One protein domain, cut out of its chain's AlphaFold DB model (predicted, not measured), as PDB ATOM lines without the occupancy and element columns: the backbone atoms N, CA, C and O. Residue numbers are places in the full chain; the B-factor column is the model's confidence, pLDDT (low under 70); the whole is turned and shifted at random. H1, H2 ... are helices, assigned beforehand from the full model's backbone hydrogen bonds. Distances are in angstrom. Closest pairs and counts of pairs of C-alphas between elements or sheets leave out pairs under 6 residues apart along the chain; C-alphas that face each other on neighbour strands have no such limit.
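What this domain is: This is residues 7 to 70 of the 76 residues of an uncharacterized protein of Cohaesibacter marisflavi (UniProt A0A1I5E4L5). What shape is this? It is a small cluster of helices: H1, H2 and H4 lie side by side as a triangle, and H3 packs aslant on H2, on the side away from H1. What is it made of? The printed part has 64 residues with four named helices, H1 to H4 in chain order, and no named strand; the class is all helix. How full is it? It is compact and rounded, with a radius of gyration of the C-alphas of 10.8 A and spans of 28 by 26 by 18 A.

How they stand to each other: What does the first helix meet? H1, residues 7 to 14, touches H2, residues 21 to 32, with residues 24 to 28 of H2 alone; the closest C-alphas, of Leu 8 and Cys 27, are 7.5 A apart. This helical hairpin has a shallow tilt of 30 degrees, opposite ways. What else touches H2, the hub? H3, residues 39 to 46, touches it at a steep tilt of 40 degrees, opposite ways, also a hairpin; the closest C-alphas, of Ala 26 and His 46, are 5.4 A apart. H4, residues 55 to 68, touches residues 27 to 31 of H2 alone, at a shallow tilt of 19 degrees, the same way; the closest C-alphas, of Cys 27 and Phe 61, are 6.2 A apart. Which other pairs are there? H1 and H4 only just touch, with 3 pairs of C-alphas within 8 A, the closest those of Arg 11 and Leu 60 at 7.6 A. H1 and H3 are apart; H3 and H4 are close but not clearly touching, the C-alphas of Val 39 and His 65 being closest at 7.3 A. How are the backbones? In H1, H2, H3 and H4 every O i to N i+4 pair is within hydrogen-bond range.

Where its parts are: Where does H1 begin? C-alpha 7 is at (37.405, 45.801, -4.073). How long are the helices? From first to last C-alpha, H1 and H3 each measure 10.8 A, H2 16.0 A and H4 20.2 A. Where does H4 end? C-alpha 68 is at (24.138, 46.724, -0.028).

The domain as a whole: How large is it? The two C-alphas farthest apart, of Ile 50 and Gly 70, are 29.9 A apart. Is anything cut or weak? The printed part has no cut, and the links H1 to H2, H2 to H3 and H3 to H4 are short; pLDDT is under 70 at residues 49 to 51 and residue 70.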
ATOM      1  N   GLY A   7      37.471  44.683  -5.022       88.00
ATOM      2  CA  GLY A   7      37.405  45.801  -4.073       88.00
ATOM      3  C   GLY A   7      37.409  45.376  -2.599       88.00
ATOM      4  O   GLY A   7      37.848  46.148  -1.749       88.00
ATOM      5  N   LEU A   8      36.955  44.157  -2.288       88.94
ATOM      6  CA  LEU A   8      37.058  43.575  -0.948       88.94
ATOM      7  C   LEU A   8      38.511  43.196  -0.662       88.94
ATOM      8  O   LEU A   8      39.035  43.555   0.385       88.94
ATOM      9  N   VAL A   9      39.171  42.534  -1.613       89.06
ATOM     10  CA  VAL A   9      40.576  42.118  -1.491       89.06
ATOM     11  C   VAL A   9      41.498  43.310  -1.244       89.06
ATOM     12  O   VAL A   9      42.330  43.258  -0.342       89.06
ATOM     13  N   ILE A  10      41.317  44.400  -1.994       90.69
ATOM     14  CA  ILE A  10      42.110  45.627  -1.825       90.69
ATOM     15  C   ILE A  10      41.944  46.186  -0.406       90.69
ATOM     16  O   ILE A  10      42.934  46.378   0.294       90.69
ATOM     17  N   ARG A  11      40.701  46.361   0.061       89.50
ATOM     18  CA  ARG A  11      40.418  46.920   1.395       89.50
ATOM     19  C   ARG A  11      40.838  45.997   2.534       89.50
ATOM     20  O   ARG A  11      41.354  46.460   3.544       89.50
ATOM     21  N   ALA A  12      40.652  44.687   2.380       87.38
ATOM     22  CA  ALA A  12      41.118  43.702   3.350       87.38
ATOM     23  C   ALA A  12      42.649  43.704   3.449       87.38
ATOM     24  O   ALA A  12      43.191  43.544   4.541       87.38
ATOM     25  N   ASN A  13      43.354  43.918   2.336       90.25
ATOM     26  CA  ASN A  13      44.807  44.058   2.325       90.25
ATOM     27  C   ASN A  13      45.273  45.339   3.037       90.25
ATOM     28  O   ASN A  13      46.213  45.276   3.823       90.25
ATOM     29  N   GLU A  14      44.587  46.470   2.839       90.69
ATOM     30  CA  GLU A  14      44.882  47.743   3.528       90.69
ATOM     31  C   GLU A  14      44.808  47.626   5.059       90.69
ATOM     32  O   GLU A  14      45.590  48.261   5.762       90.69
ATOM     33  N   ILE A  15      43.906  46.785   5.578       87.00
ATOM     34  CA  ILE A  15      43.738  46.546   7.022       87.00
ATOM     35  C   ILE A  15      44.430  45.263   7.522       87.00
ATOM     36  O   ILE A  15      44.222  44.856   8.664       87.00
ATOM     37  N   GLY A  16      45.234  44.602   6.681       87.69
ATOM     38  CA  GLY A  16      46.023  43.420   7.054       87.69
ATOM     39  C   GLY A  16      45.240  42.110   7.221       87.69
ATOM     40  O   GLY A  16      45.763  41.154   7.789       87.69
ATOM     41  N   LEU A  17      44.005  42.029   6.720       86.12
ATOM     42  CA  LEU A  17      43.117  40.866   6.848       86.12
ATOM     43  C   LEU A  17      42.985  40.009   5.587       86.12
ATOM     44  O   LEU A  17      42.206  39.061   5.580       86.12
ATOM     45  N   ILE A  18      43.761  40.270   4.536       85.56
ATOM     46  CA  ILE A  18      43.692  39.478   3.295       85.56
ATOM     47  C   ILE A  18      44.020  37.984   3.489       85.56
ATOM     48  O   ILE A  18      43.586  37.145   2.709       85.56
ATOM     49  N   ASN A  19      44.748  37.630   4.550       86.06
ATOM     50  CA  ASN A  19      45.041  36.234   4.889       86.06
ATOM     51  C   ASN A  19      43.956  35.596   5.776       86.06
ATOM     52  O   ASN A  19      44.029  34.406   6.082       86.06
ATOM     53  N   ASN A  20      42.963  36.372   6.218       87.44
ATOM     54  CA  ASN A  20      41.874  35.894   7.056       87.44
ATOM     55  C   ASN A  20      40.710  35.412   6.181       87.44
ATOM     56  O   ASN A  20      39.785  36.155   5.854       87.44
ATOM     57  N   GLN A  21      40.780  34.135   5.817       87.88
ATOM     58  CA  GLN A  21      39.807  33.463   4.960       87.88
ATOM     59  C   GLN A  21      38.364  33.584   5.487       87.88
ATOM     60  O   GLN A  21      37.456  33.847   4.706       87.88
ATOM     61  N   HIS A  22      38.161  33.466   6.804       87.69
ATOM     62  CA  HIS A  22      36.844  33.595   7.437       87.69
ATOM     63  C   HIS A  22      36.252  34.996   7.262       87.69
ATOM     64  O   HIS A  22      35.078  35.144   6.937       87.69
ATOM     65  N   PHE A  23      37.074  36.036   7.410       88.75
ATOM     66  CA  PHE A  23      36.648  37.415   7.178       88.75
ATOM     67  C   PHE A  23      36.291  37.681   5.717       88.75
ATOM     68  O   PHE A  23      35.272  38.317   5.437       88.75
ATOM     69  N   LEU A  24      37.103  37.183   4.785       90.19
ATOM     70  CA  LEU A  24      36.819  37.327   3.360       90.19
ATOM     71  C   LEU A  24      35.548  36.577   2.963       90.19
ATOM     72  O   LEU A  24      34.761  37.101   2.181       90.19
ATOM     73  N   ASP A  25      35.325  35.391   3.528       90.75
ATOM     74  CA  ASP A  25      34.117  34.602   3.297       90.75
ATOM     75  C   ASP A  25      32.869  35.300   3.838       90.75
ATOM     76  O   ASP A  25      31.890  35.417   3.103       90.75
ATOM     77  N   ALA A  26      32.935  35.871   5.043       89.69
ATOM     78  CA  ALA A  26      31.850  36.663   5.615       89.69
ATOM     79  C   ALA A  26      31.503  37.878   4.740       89.69
ATOM     80  O   ALA A  26      30.339  38.146   4.443       89.69
ATOM     81  N   CYS A  27      32.524  38.629   4.320       89.50
ATOM     82  CA  CYS A  27      32.345  39.804   3.473       89.50
ATOM     83  C   CYS A  27      31.785  39.439   2.096       89.50
ATOM     84  O   CYS A  27      30.925  40.145   1.576       89.50
ATOM     85  N   GLN A  28      32.277  38.355   1.498       91.19
ATOM     86  CA  GLN A  28      31.814  37.881   0.199       91.19
ATOM     87  C   GLN A  28      30.369  37.385   0.275       91.19
ATOM     88  O   GLN A  28      29.578  37.713  -0.602       91.19
ATOM     89  N   GLU A  29      29.993  36.685   1.346       89.25
ATOM     90  CA  GLU A  29      28.607  36.267   1.558       89.25
ATOM     91  C   GLU A  29      27.665  37.465   1.681       89.25
ATOM     92  O   GLU A  29      26.605  37.464   1.064       89.25
ATOM     93  N   LEU A  30      28.060  38.532   2.386       87.25
ATOM     94  CA  LEU A  30      27.267  39.767   2.416       87.25
ATOM     95  C   LEU A  30      27.104  40.410   1.031       87.25
ATOM     96  O   LEU A  30      26.049  40.981   0.751       87.25
ATOM     97  N   ILE A  31      28.137  40.342   0.186       87.56
ATOM     98  CA  ILE A  31      28.100  40.865  -1.188       87.56
ATOM     99  C   ILE A  31      27.149  40.035  -2.058       87.56
ATOM    100  O   ILE A  31      26.382  40.612  -2.828       87.56
ATOM    101  N   ASP A  32      27.192  38.709  -1.927       86.75
ATOM    102  CA  ASP A  32      26.420  37.781  -2.759       86.75
ATOM    103  C   ASP A  32      24.981  37.568  -2.255       86.75
ATOM    104  O   ASP A  32      24.122  37.107  -3.007       86.75
ATOM    105  N   ALA A  33      24.693  37.890  -0.992       83.44
ATOM    106  CA  ALA A  33      23.390  37.647  -0.394       83.44
ATOM    107  C   ALA A  33      22.277  38.533  -0.987       83.44
ATOM    108  O   ALA A  33      22.465  39.721  -1.277       83.44
ATOM    109  N   GLU A  34      21.055  38.003  -1.018       76.94
ATOM    110  CA  GLU A  34      19.837  38.724  -1.414       76.94
ATOM    111  C   GLU A  34      19.376  39.741  -0.357       76.94
ATOM    112  O   GLU A  34      19.539  39.521   0.849       76.94
ATOM    113  N   ALA A  35      18.803  40.866  -0.804       70.94
ATOM    114  CA  ALA A  35      18.332  41.960   0.050       70.94
ATOM    115  C   ALA A  35      17.561  41.454   1.289       70.94
ATOM    116  O   ALA A  35      16.625  40.673   1.165       70.94
ATOM    117  N   GLY A  36      17.959  41.914   2.484       70.12
ATOM    118  CA  GLY A  36      17.357  41.501   3.761       70.12
ATOM    119  C   GLY A  36      18.142  40.458   4.566       70.12
ATOM    120  O   GLY A  36      17.652  40.024   5.605       70.12
ATOM    121  N   VAL A  37      19.347  40.066   4.130       76.94
ATOM    122  CA  VAL A  37      20.225  39.199   4.942       76.94
ATOM    123  C   VAL A  37      20.547  39.836   6.301       76.94
ATOM    124  O   VAL A  37      20.883  41.020   6.369       76.94
ATOM    125  N   ASP A  38      20.458  39.047   7.371       82.44
ATOM    126  CA  ASP A  38      20.828  39.483   8.716       82.44
ATOM    127  C   ASP A  38      22.353  39.456   8.902       82.44
ATOM    128  O   ASP A  38      22.995  38.404   8.866       82.44
ATOM    129  N   VAL A  39      22.931  40.632   9.145       78.19
ATOM    130  CA  VAL A  39      24.371  40.829   9.375       78.19
ATOM    131  C   VAL A  39      24.855  40.060  10.592       78.19
ATOM    132  O   VAL A  39      25.960  39.520  10.568       78.19
ATOM    133  N   GLY A  40      24.040  40.017  11.652       79.56
ATOM    134  CA  GLY A  40      24.381  39.314  12.885       79.56
ATOM    135  C   GLY A  40      24.587  37.827  12.626       79.56
ATOM    136  O   GLY A  40      25.572  37.252  13.089       79.56
ATOM    137  N   SER A  41      23.715  37.232  11.814       83.62
ATOM    138  CA  SER A  41      23.812  35.839  11.384       83.62
ATOM    139  C   SER A  41      25.053  35.570  10.532       83.62
ATOM    140  O   SER A  41      25.783  34.634  10.842       83.62
ATOM    141  N   VAL A  42      25.356  36.401   9.525       85.69
ATOM    142  CA  VAL A  42      26.559  36.212   8.678       85.69
ATOM    143  C   VAL A  42      27.841  36.382   9.495       85.69
ATOM    144  O   VAL A  42      28.772  35.583   9.384       85.69
ATOM    145  N   TYR A  43      27.880  37.387  10.372       81.62
ATOM    146  CA  TYR A  43      29.000  37.592  11.286       81.62
ATOM    147  C   TYR A  43      29.170  36.393  12.224       81.62
ATOM    148  O   TYR A  43      30.256  35.838  12.332       81.62
ATOM    149  N   THR A  44      28.096  35.934  12.865       84.31
ATOM    150  CA  THR A  44      28.154  34.790  13.787       84.31
ATOM    151  C   THR A  44      28.542  33.498  13.066       84.31
ATOM    152  O   THR A  44      29.311  32.709  13.607       84.31
ATOM    153  N   HIS A  45      28.060  33.293  11.838       87.06
ATOM    154  CA  HIS A  45      28.332  32.097  11.044       87.06
ATOM    155  C   HIS A  45      29.807  31.975  10.643       87.06
ATOM    156  O   HIS A  45      30.387  30.897  10.762       87.06
ATOM    157  N   HIS A  46      30.420  33.073  10.189       84.50
ATOM    158  CA  HIS A  46      31.797  33.055   9.683       84.50
ATOM    159  C   HIS A  46      32.849  33.440  10.716       84.50
ATOM    160  O   HIS A  46      33.971  32.944  10.657       84.50
ATOM    161  N   LEU A  47      32.514  34.357  11.621       81.75
ATOM    162  CA  LEU A  47      33.463  35.002  12.530       81.75
ATOM    163  C   LEU A  47      33.250  34.567  13.981       81.75
ATOM    164  O   LEU A  47      34.240  34.371  14.686       81.75
ATOM    165  N   GLY A  48      31.990  34.336  14.379       72.00
ATOM    166  CA  GLY A  48      31.591  33.728  15.656       72.00
ATOM    167  C   GLY A  48      32.310  34.277  16.897       72.00
ATOM    168  O   GLY A  48      32.905  35.352  16.879       72.00
ATOM    169  N   ASP A  49      32.313  33.501  17.984       62.53
ATOM    170  CA  ASP A  49      33.063  33.808  19.221       62.53
ATOM    171  C   ASP A  49      34.595  33.673  19.061       62.53
ATOM    172  O   ASP A  49      35.351  33.781  20.027       62.53
ATOM    173  N   ILE A  50      35.074  33.373  17.851       57.38
ATOM    174  CA  ILE A  50      36.415  32.823  17.616       57.38
ATOM    175  C   ILE A  50      37.409  33.912  17.192       57.38
ATOM    176  O   ILE A  50      38.620  33.733  17.338       57.38
ATOM    177  N   LEU A  51      36.931  35.062  16.709       65.88
ATOM    178  CA  LEU A  51      37.792  36.102  16.151       65.88
ATOM    179  C   LEU A  51      37.527  37.478  16.772       65.88
ATOM    180  O   LEU A  51      36.619  38.184  16.331       65.88
ATOM    181  N   PRO A  52      38.366  37.927  17.729       70.00
ATOM    182  CA  PRO A  52      38.442  39.340  18.060       70.00
ATOM    183  C   PRO A  52      38.989  40.092  16.841       70.00
ATOM    184  O   PRO A  52      40.195  40.173  16.608       70.00
ATOM    185  N   LEU A  53      38.079  40.606  16.021       76.88
ATOM    186  CA  LEU A  53      38.401  41.508  14.929       76.88
ATOM    187  C   LEU A  53      38.645  42.913  15.483       76.88
ATOM    188  O   LEU A  53      37.904  43.388  16.340       76.88
ATOM    189  N   GLY A  54      39.673  43.590  14.974       80.75
ATOM    190  CA  GLY A  54      39.907  44.997  15.296       80.75
ATOM    191  C   GLY A  54      38.845  45.919  14.684       80.75
ATOM    192  O   GLY A  54      38.169  45.557  13.717       80.75
ATOM    193  N   ASP A  55      38.752  47.146  15.197       86.06
ATOM    194  CA  ASP A  55      37.748  48.141  14.789       86.06
ATOM    195  C   ASP A  55      37.698  48.379  13.271       86.06
ATOM    196  O   ASP A  55      36.621  48.486  12.686       86.06
ATOM    197  N   ALA A  56      38.857  48.393  12.603       85.31
ATOM    198  CA  ALA A  56      38.952  48.586  11.154       85.31
ATOM    199  C   ALA A  56      38.251  47.472  10.352       85.31
ATOM    200  O   ALA A  56      37.649  47.725   9.309       85.31
ATOM    201  N   ALA A  57      38.288  46.240  10.855       84.81
ATOM    202  CA  ALA A  57      37.649  45.093  10.224       84.81
ATOM    203  C   ALA A  57      36.131  45.125  10.403       84.81
ATOM    204  O   ALA A  57      35.387  44.895   9.449       84.81
ATOM    205  N   ILE A  58      35.674  45.485  11.606       84.56
ATOM    206  CA  ILE A  58      34.253  45.700  11.899       84.56
ATOM    207  C   ILE A  58      33.707  46.834  11.022       84.56
ATOM    208  O   ILE A  58      32.625  46.703  10.450       84.56
ATOM    209  N   ALA A  59      34.464  47.923  10.865       86.50
ATOM    210  CA  ALA A  59      34.094  49.042  10.004       86.50
ATOM    211  C   ALA A  59      33.988  48.631   8.527       86.50
ATOM    212  O   ALA A  59      33.005  48.978   7.872       86.50
ATOM    213  N   LEU A  60      34.947  47.855   8.007       87.38
ATOM    214  CA  LEU A  60      34.886  47.348   6.634       87.38
ATOM    215  C   LEU A  60      33.669  46.433   6.421       87.38
ATOM    216  O   LEU A  60      32.950  46.594   5.435       87.38
ATOM    217  N   PHE A  61      33.406  45.523   7.359       86.31
ATOM    218  CA  PHE A  61      32.258  44.617   7.301       86.31
ATOM    219  C   PHE A  61      30.924  45.380   7.283       86.31
ATOM    220  O   PHE A  61      30.067  45.131   6.434       86.31
ATOM    221  N   ARG A  62      30.776  46.386   8.157       83.88
ATOM    222  CA  ARG A  62      29.603  47.277   8.176       83.88
ATOM    223  C   ARG A  62      29.464  48.085   6.889       83.88
ATOM    224  O   ARG A  62      28.371  48.160   6.349       83.88
ATOM    225  N   LYS A  63      30.563  48.619   6.344       86.75
ATOM    226  CA  LYS A  63      30.545  49.384   5.084       86.75
ATOM    227  C   LYS A  63      30.014  48.556   3.910       86.75
ATOM    228  O   LYS A  63      29.279  49.081   3.077       86.75
ATOM    229  N   ILE A  64      30.372  47.274   3.840       86.19
ATOM    230  CA  ILE A  64      29.868  46.350   2.811       86.19
ATOM    231  C   ILE A  64      28.362  46.138   2.968       86.19
ATOM    232  O   ILE A  64      27.626  46.208   1.984       86.19
ATOM    233  N   HIS A  65      27.902  45.935   4.202       82.00
ATOM    234  CA  HIS A  65      26.478  45.839   4.496       82.00
ATOM    235  C   HIS A  65      25.714  47.119   4.115       82.00
ATOM    236  O   HIS A  65      24.707  47.046   3.412       82.00
ATOM    237  N   ASP A  66      26.202  48.287   4.534       82.50
ATOM    238  CA  ASP A  66      25.529  49.566   4.305       82.50
ATOM    239  C   ASP A  66      25.418  49.871   2.810       82.50
ATOM    240  O   ASP A  66      24.343  50.235   2.332       82.50
ATOM    241  N   TRP A  67      26.488  49.623   2.044       80.12
ATOM    242  CA  TRP A  67      26.470  49.723   0.583       80.12
ATOM    243  C   TRP A  67      25.357  48.871  -0.042       80.12
ATOM    244  O   TRP A  67      24.653  49.322  -0.948       80.12
ATOM    245  N   ARG A  68      25.158  47.653   0.466       75.88
ATOM    246  CA  ARG A  68      24.138  46.724  -0.028       75.88
ATOM    247  C   ARG A  68      22.721  47.174   0.327       75.88
ATOM    248  O   ARG A  68      21.810  46.998  -0.475       75.88
ATOM    249  N   MET A  69      22.524  47.788   1.492       74.00
ATOM    250  CA  MET A  69      21.219  48.309   1.927       74.00
ATOM    251  C   MET A  69      20.821  49.629   1.246       74.00
ATOM    252  O   MET A  69      19.808  50.226   1.605       74.00
ATOM    253  N   GLY A  70      21.589  50.093   0.254       69.25
ATOM    254  CA  GLY A  70      21.357  51.379  -0.402       69.25
ATOM    255  C   GLY A  70      21.849  52.571   0.419       69.25
ATOM    256  O   GLY A  70      21.506  53.709   0.098       69.25
TER     257      GLY A  70